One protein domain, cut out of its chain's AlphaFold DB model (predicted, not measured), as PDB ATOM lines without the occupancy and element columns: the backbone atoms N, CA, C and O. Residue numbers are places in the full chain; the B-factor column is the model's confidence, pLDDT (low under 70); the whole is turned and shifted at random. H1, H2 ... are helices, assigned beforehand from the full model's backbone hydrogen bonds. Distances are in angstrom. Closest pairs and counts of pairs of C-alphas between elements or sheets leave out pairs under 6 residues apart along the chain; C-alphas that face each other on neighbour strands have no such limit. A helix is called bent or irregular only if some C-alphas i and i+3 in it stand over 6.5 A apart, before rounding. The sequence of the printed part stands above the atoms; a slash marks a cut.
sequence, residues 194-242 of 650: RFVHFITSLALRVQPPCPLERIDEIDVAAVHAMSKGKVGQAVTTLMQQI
ATOM      1  N   ARG A 194     168.385 163.604 182.324       95.62
ATOM      2  CA  ARG A 194     168.661 163.760 183.761       95.62
ATOM      3  C   ARG A 194     168.016 162.639 184.560       95.62
ATOM      4  O   ARG A 194     168.648 162.136 185.489       95.62
ATOM      5  N   PHE A 195     166.804 162.220 184.191       96.75
ATOM      6  CA  PHE A 195     166.158 161.065 184.814       96.75
ATOM      7  C   PHE A 195     166.940 159.777 184.543       96.75
ATOM      8  O   PHE A 195     167.184 159.014 185.475       96.75
ATOM      9  N   VAL A 196     167.430 159.585 183.313       96.56
ATOM     10  CA  VAL A 196     168.322 158.460 182.971       96.56
ATOM     11  C   VAL A 196     169.550 158.458 183.874       96.56
ATOM     12  O   VAL A 196     169.814 157.482 184.572       96.56
ATOM     13  N   HIS A 197     170.259 159.583 183.962       95.44
ATOM     14  CA  HIS A 197     171.437 159.686 184.814       95.44
ATOM     15  C   HIS A 197     171.150 159.504 186.307       95.44
ATOM     16  O   HIS A 197     172.026 159.023 187.033       95.44
ATOM     17  N   PHE A 198     169.969 159.909 186.780       95.50
ATOM     18  CA  PHE A 198     169.521 159.664 188.145       95.50
ATOM     19  C   PHE A 198     169.347 158.162 188.402       95.50
ATOM     20  O   PHE A 198     169.957 157.653 189.344       95.50
ATOM     21  N   ILE A 199     168.608 157.452 187.542       96.88
ATOM     22  CA  ILE A 199     168.365 156.008 187.668       96.88
ATOM     23  C   ILE A 199     169.664 155.211 187.575       96.88
ATOM     24  O   ILE A 199     169.947 154.420 188.472       96.88
ATOM     25  N   THR A 200     170.512 155.475 186.579       94.12
ATOM     26  CA  THR A 200     171.821 154.812 186.450       94.12
ATOM     27  C   THR A 200     172.688 155.039 187.691       94.12
ATOM     28  O   THR A 200     173.306 154.116 188.214       94.12
ATOM     29  N   SER A 201     172.717 156.272 188.209       92.81
ATOM     30  CA  SER A 201     173.490 156.592 189.412       92.81
ATOM     31  C   SER A 201     172.945 155.921 190.674       92.81
ATOM     32  O   SER A 201     173.715 155.713 191.612       92.81
ATOM     33  N   LEU A 202     171.638 155.671 190.729       92.19
ATOM     34  CA  LEU A 202     170.966 155.026 191.847       92.19
ATOM     35  C   LEU A 202     171.166 153.507 191.801       92.19
ATOM     36  O   LEU A 202     171.509 152.920 192.822       92.19
ATOM     37  N   ALA A 203     171.047 152.891 190.620       93.44
ATOM     38  CA  ALA A 203     171.251 151.457 190.400       93.44
ATOM     39  C   ALA A 203     172.621 150.971 190.903       93.44
ATOM     40  O   ALA A 203     172.735 149.891 191.474       93.44
ATOM     41  N   LEU A 204     173.644 151.818 190.769       91.19
ATOM     42  CA  LEU A 204     175.006 151.571 191.246       91.19
ATOM     43  C   LEU A 204     175.172 151.592 192.776       91.19
ATOM     44  O   LEU A 204     176.229 151.212 193.273       91.19
ATOM     45  N   ARG A 205     174.195 152.116 193.525       88.81
ATOM     46  CA  ARG A 205     174.340 152.439 194.958       88.81
ATOM     47  C   ARG A 205     173.251 151.864 195.856       88.81
ATOM     48  O   ARG A 205     173.452 151.824 197.068       88.81
ATOM     49  N   VAL A 206     172.113 151.453 195.297       86.62
ATOM     50  CA  VAL A 206     171.096 150.694 196.040       86.62
ATOM     51  C   VAL A 206     171.695 149.396 196.581       86.62
ATOM     52  O   VAL A 206     172.713 148.930 196.079       86.62
ATOM     53  N   GLN A 207     171.101 148.829 197.631       81.81
ATOM     54  CA  GLN A 207     171.525 147.541 198.178       81.81
ATOM     55  C   GLN A 207     170.424 146.487 197.974       81.81
ATOM     56  O   GLN A 207     169.306 146.711 198.447       81.81
ATOM     57  N   PRO A 208     170.720 145.357 197.298       83.94
ATOM     58  CA  PRO A 208     171.991 145.050 196.626       83.94
ATOM     59  C   PRO A 208     172.233 145.954 195.395       83.94
ATOM     60  O   PRO A 208     171.265 146.357 194.743       83.94
ATOM     61  N   PRO A 209     173.495 146.301 195.074       86.62
ATOM     62  CA  PRO A 209     173.801 147.107 193.894       86.62
ATOM     63  C   PRO A 209     173.523 146.312 192.619       86.62
ATOM     64  O   PRO A 209     173.760 145.104 192.568       86.62
ATOM     65  N   CYS A 210     173.047 146.993 191.576       88.62
ATOM     66  CA  CYS A 210     172.903 146.383 190.260       88.62
ATOM     67  C   CYS A 210     174.299 146.033 189.707       88.62
ATOM     68  O   CYS A 210     175.169 146.914 189.702       88.62
ATOM     69  N   PRO A 211     174.539 144.788 189.249       89.00
ATOM     70  CA  PRO A 211     175.792 144.420 188.595       89.00
ATOM     71  C   PRO A 211     176.093 145.353 187.421       89.00
ATOM     72  O   PRO A 211     175.192 145.690 186.651       89.00
ATOM     73  N   LEU A 212     177.355 145.765 187.275       89.69
ATOM     74  CA  LEU A 212     177.770 146.725 186.245       89.69
ATOM     75  C   LEU A 212     177.397 146.256 184.835       89.69
ATOM     76  O   LEU A 212     177.037 147.074 183.996       89.69
ATOM     77  N   GLU A 213     177.437 144.946 184.601       92.25
ATOM     78  CA  GLU A 213     177.131 144.320 183.315       92.25
ATOM     79  C   GLU A 213     175.646 144.410 182.943       92.25
ATOM     80  O   GLU A 213     175.297 144.235 181.779       92.25
ATOM     81  N   ARG A 214     174.771 144.681 183.919       90.31
ATOM     82  CA  ARG A 214     173.308 144.637 183.769       90.31
ATOM     83  C   ARG A 214     172.639 145.994 183.891       90.31
ATOM     84  O   ARG A 214     171.420 146.094 183.811       90.31
ATOM     85  N   ILE A 215     173.414 147.057 184.067       93.44
ATOM     86  CA  ILE A 215     172.875 148.418 184.153       93.44
ATOM     87  C   ILE A 215     172.140 148.802 182.869       93.44
ATOM     88  O   ILE A 215     171.099 149.451 182.938       93.44
ATOM     89  N   ASP A 216     172.649 148.358 181.720       93.62
ATOM     90  CA  ASP A 216     172.028 148.604 180.417       93.62
ATOM     91  C   ASP A 216     170.732 147.788 180.215       93.62
ATOM     92  O   ASP A 216     169.948 148.097 179.320       93.62
ATOM     93  N   GLU A 217     170.469 146.779 181.059       94.62
ATOM     94  CA  GLU A 217     169.216 146.002 181.064       94.62
ATOM     95  C   GLU A 217     168.081 146.716 181.822       94.62
ATOM     96  O   GLU A 217     166.926 146.288 181.766       94.62
ATOM     97  N   ILE A 218     168.379 147.804 182.538       96.06
ATOM     98  CA  ILE A 218     167.377 148.570 183.279       96.06
ATOM     99  C   ILE A 218     166.532 149.380 182.292       96.06
ATOM    100  O   ILE A 218     166.989 150.361 181.704       96.06
ATOM    101  N   ASP A 219     165.256 149.020 182.169       97.12
ATOM    102  CA  ASP A 219     164.272 149.800 181.416       97.12
ATOM    103  C   ASP A 219     163.895 151.088 182.170       97.12
ATOM    104  O   ASP A 219     162.902 151.173 182.898       97.12
ATOM    105  N   VAL A 220     164.711 152.125 181.977       97.44
ATOM    106  CA  VAL A 220     164.505 153.454 182.566       97.44
ATOM    107  C   VAL A 220     163.155 154.060 182.160       97.44
ATOM    108  O   VAL A 220     162.546 154.779 182.957       97.44
ATOM    109  N   ALA A 221     162.664 153.781 180.949       97.50
ATOM    110  CA  ALA A 221     161.388 154.309 180.476       97.50
ATOM    111  C   ALA A 221     160.216 153.670 181.233       97.50
ATOM    112  O   ALA A 221     159.301 154.386 181.651       97.50
ATOM    113  N   ALA A 222     160.276 152.360 181.489       97.25
ATOM    114  CA  ALA A 222     159.316 151.674 182.350       97.25
ATOM    115  C   ALA A 222     159.358 152.214 183.788       97.25
ATOM    116  O   ALA A 222     158.304 152.529 184.350       97.25
ATOM    117  N   VAL A 223     160.554 152.418 184.358       97.00
ATOM    118  CA  VAL A 223     160.705 153.028 185.693       97.00
ATOM    119  C   VAL A 223     160.078 154.421 185.732       97.00
ATOM    120  O   VAL A 223     159.342 154.739 186.672       97.00
ATOM    121  N   HIS A 224     160.313 155.256 184.713       98.12
ATOM    122  CA  HIS A 224     159.697 156.584 184.617       98.12
ATOM    123  C   HIS A 224     158.173 156.491 184.546       98.12
ATOM    124  O   HIS A 224     157.493 157.140 185.337       98.12
ATOM    125  N   ALA A 225     157.634 155.650 183.661       97.69
ATOM    126  CA  ALA A 225     156.197 155.504 183.455       97.69
ATOM    127  C   ALA A 225     155.470 155.025 184.723       97.69
ATOM    128  O   ALA A 225     154.434 155.584 185.095       97.69
ATOM    129  N   MET A 226     156.028 154.033 185.424       97.00
ATOM    130  CA  MET A 226     155.457 153.485 186.659       97.00
ATOM    131  C   MET A 226     155.544 154.465 187.832       97.00
ATOM    132  O   MET A 226     154.590 154.605 188.600       97.00
ATOM    133  N   SER A 227     156.670 155.170 187.961       97.00
ATOM    134  CA  SER A 227     156.872 156.174 189.013       97.00
ATOM    135  C   SER A 227     156.251 157.531 188.694       97.00
ATOM    136  O   SER A 227     156.159 158.389 189.569       97.00
ATOM    137  N   LYS A 228     155.850 157.761 187.439       97.75
ATOM    138  CA  LYS A 228     155.456 159.071 186.898       97.75
ATOM    139  C   LYS A 228     156.523 160.149 187.137       97.75
ATOM    140  O   LYS A 228     156.184 161.300 187.402       97.75
ATOM    141  N   GLY A 229     157.802 159.767 187.120       96.31
ATOM    142  CA  GLY A 229     158.934 160.652 187.420       96.31
ATOM    143  C   GLY A 229     159.094 161.033 188.898       96.31
ATOM    144  O   GLY A 229     159.935 161.867 189.236       96.31
ATOM    145  N   LYS A 230     158.304 160.458 189.812       96.75
ATOM    146  CA  LYS A 230     158.389 160.740 191.250       96.75
ATOM    147  C   LYS A 230     159.596 160.026 191.843       96.75
ATOM    148  O   LYS A 230     159.600 158.806 191.955       96.75
ATOM    149  N   VAL A 231     160.610 160.793 192.236       94.50
ATOM    150  CA  VAL A 231     161.945 160.309 192.636       94.50
ATOM    151  C   VAL A 231     161.904 159.161 193.652       94.50
ATOM    152  O   VAL A 231     162.541 158.135 193.445       94.50
ATOM    153  N   GLY A 232     161.133 159.295 194.732       91.62
ATOM    154  CA  GLY A 232     161.005 158.259 195.760       91.62
ATOM    155  C   GLY A 232     160.311 156.994 195.251       91.62
ATOM    156  O   GLY A 232     160.755 155.893 195.552       91.62
ATOM    157  N   GLN A 233     159.274 157.137 194.422       93.81
ATOM    158  CA  GLN A 233     158.601 155.990 193.806       93.81
ATOM    159  C   GLN A 233     159.498 155.307 192.764       93.81
ATOM    160  O   GLN A 233     159.497 154.085 192.663       93.81
ATOM    161  N   ALA A 234     160.301 156.082 192.032       95.56
ATOM    162  CA  ALA A 234     161.266 155.577 191.065       95.56
ATOM    163  C   ALA A 234     162.340 154.705 191.729       95.56
ATOM    164  O   ALA A 234     162.711 153.685 191.161       95.56
ATOM    165  N   VAL A 235     162.781 155.051 192.945       93.56
ATOM    166  CA  VAL A 235     163.689 154.205 193.742       93.56
ATOM    167  C   VAL A 235     163.047 152.848 194.030       93.56
ATOM    168  O   VAL A 235     163.667 151.818 193.783       93.56
ATOM    169  N   THR A 236     161.798 152.831 194.502       92.94
ATOM    170  CA  THR A 236     161.075 151.583 194.793       92.94
ATOM    171  C   THR A 236     160.881 150.732 193.539       92.94
ATOM    172  O   THR A 236     161.134 149.530 193.571       92.94
ATOM    173  N   THR A 237     160.481 151.344 192.421       95.44
ATOM    174  CA  THR A 237     160.322 150.643 191.140       95.44
ATOM    175  C   THR A 237     161.650 150.088 190.625       95.44
ATOM    176  O   THR A 237     161.694 148.950 190.169       95.44
ATOM    177  N   LEU A 238     162.740 150.849 190.748       95.31
ATOM    178  CA  LEU A 238     164.073 150.398 190.360       95.31
ATOM    179  C   LEU A 238     164.543 149.206 191.202       95.31
ATOM    180  O   LEU A 238     165.073 148.245 190.654       95.31
ATOM    181  N   MET A 239     164.344 149.248 192.523       93.69
ATOM    182  CA  MET A 239     164.704 148.133 193.405       93.69
ATOM    183  C   MET A 239     163.934 146.859 193.053       93.69
ATOM    184  O   MET A 239     164.529 145.784 193.050       93.69
ATOM    185  N   GLN A 240     162.647 146.979 192.710       94.69
ATOM    186  CA  GLN A 240     161.859 145.847 192.228       94.69
ATOM    187  C   GLN A 240     162.448 145.278 190.934       94.69
ATOM    188  O   GLN A 240     162.694 144.080 190.855       94.69
ATOM    189  N   GLN A 241     162.770 146.136 189.964       95.06
ATOM    190  CA  GLN A 241     163.360 145.700 188.700       95.06
ATOM    191  C   GLN A 241     164.725 145.017 188.894       95.06
ATOM    192  O   GLN A 241     164.995 144.000 188.267       95.06
ATOM    193  N   ILE A 242     165.578 145.522 189.793       93.00
ATOM    194  CA  ILE A 242     166.869 144.888 190.124       93.00
ATOM    195  C   ILE A 242     166.663 143.518 190.786       93.00
ATOM    196  O   ILE A 242     167.408 142.576 190.494       93.00
TER     197      ILE A 242
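What this domain is: This is residues 194 to 242 of the 650 residues of an uncharacterized protein of Pseudomonas mandelii (UniProt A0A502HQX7). Three helices, H1, H3 and H4, pack together with their centres in a triangle, H4 set steeply to both of the others. The short, irregular H2 lies at one end of the longest axis, with the link from H3 to H4 at the other. The printed part has 49 residues, with four named helices in the order H1, H2, H3, H4 and no named strand; the class is all helix. It is compact, with a radius of gyration of the C-alphas of 9.5 A, and spans 26 by 18 by 16 A.

Where its parts are: H1, residues 194 to 203, begins with C-alpha 194 at (168.661, 163.760, 183.761) and is 14.2 A long. H2, residues 212 to 217, is irregular: C-alphas 213 and 216 are 7.3 A apart. H3 is residues 220 to 227, 10.4 A long. H4, residues 231 to 242, is 16.4 A long and ends with C-alpha 242 at (166.869, 144.888, 190.124).

How they stand to each other: H1 touches H4, the same way at a steep tilt of 50 degrees; their closest C-alphas, of Ala 203 and Leu 238, are 7.3 A apart. H1 and H3 only just touch, with 3 pairs of C-alphas within 8 A, the closest those of Val 196 and Val 220 at 6.3 A, and are about perpendicular at 89 degrees. H4 touches H3 with residues 233 to 238 alone, opposite ways at a steep tilt of 57 degrees; the closest C-alphas, of Ser 227 and Ala 234, are 4.9 A apart. H2 is close to but not clearly touching H1, the closest C-alphas being those of Thr 200 and Ile 215 at 6.9 A; H2 is apart from H3 and H4. In H1, H3 and H4 every O i to N i+4 pair is within hydrogen-bond range; in H2 0 of 2 are, and 1 of 3 O i to N i+3 pairs.

The domain as a whole: The two C-alphas farthest apart, of Glu 213 and Lys 228, are 26.5 A apart. The printed part has no cut. The link from H1 to H2, with 8 residues, is short; those from H2 to H3 and from H3 to H4 are tight. The mean pLDDT of the printed part is 93.7, and no printed residue is under 70.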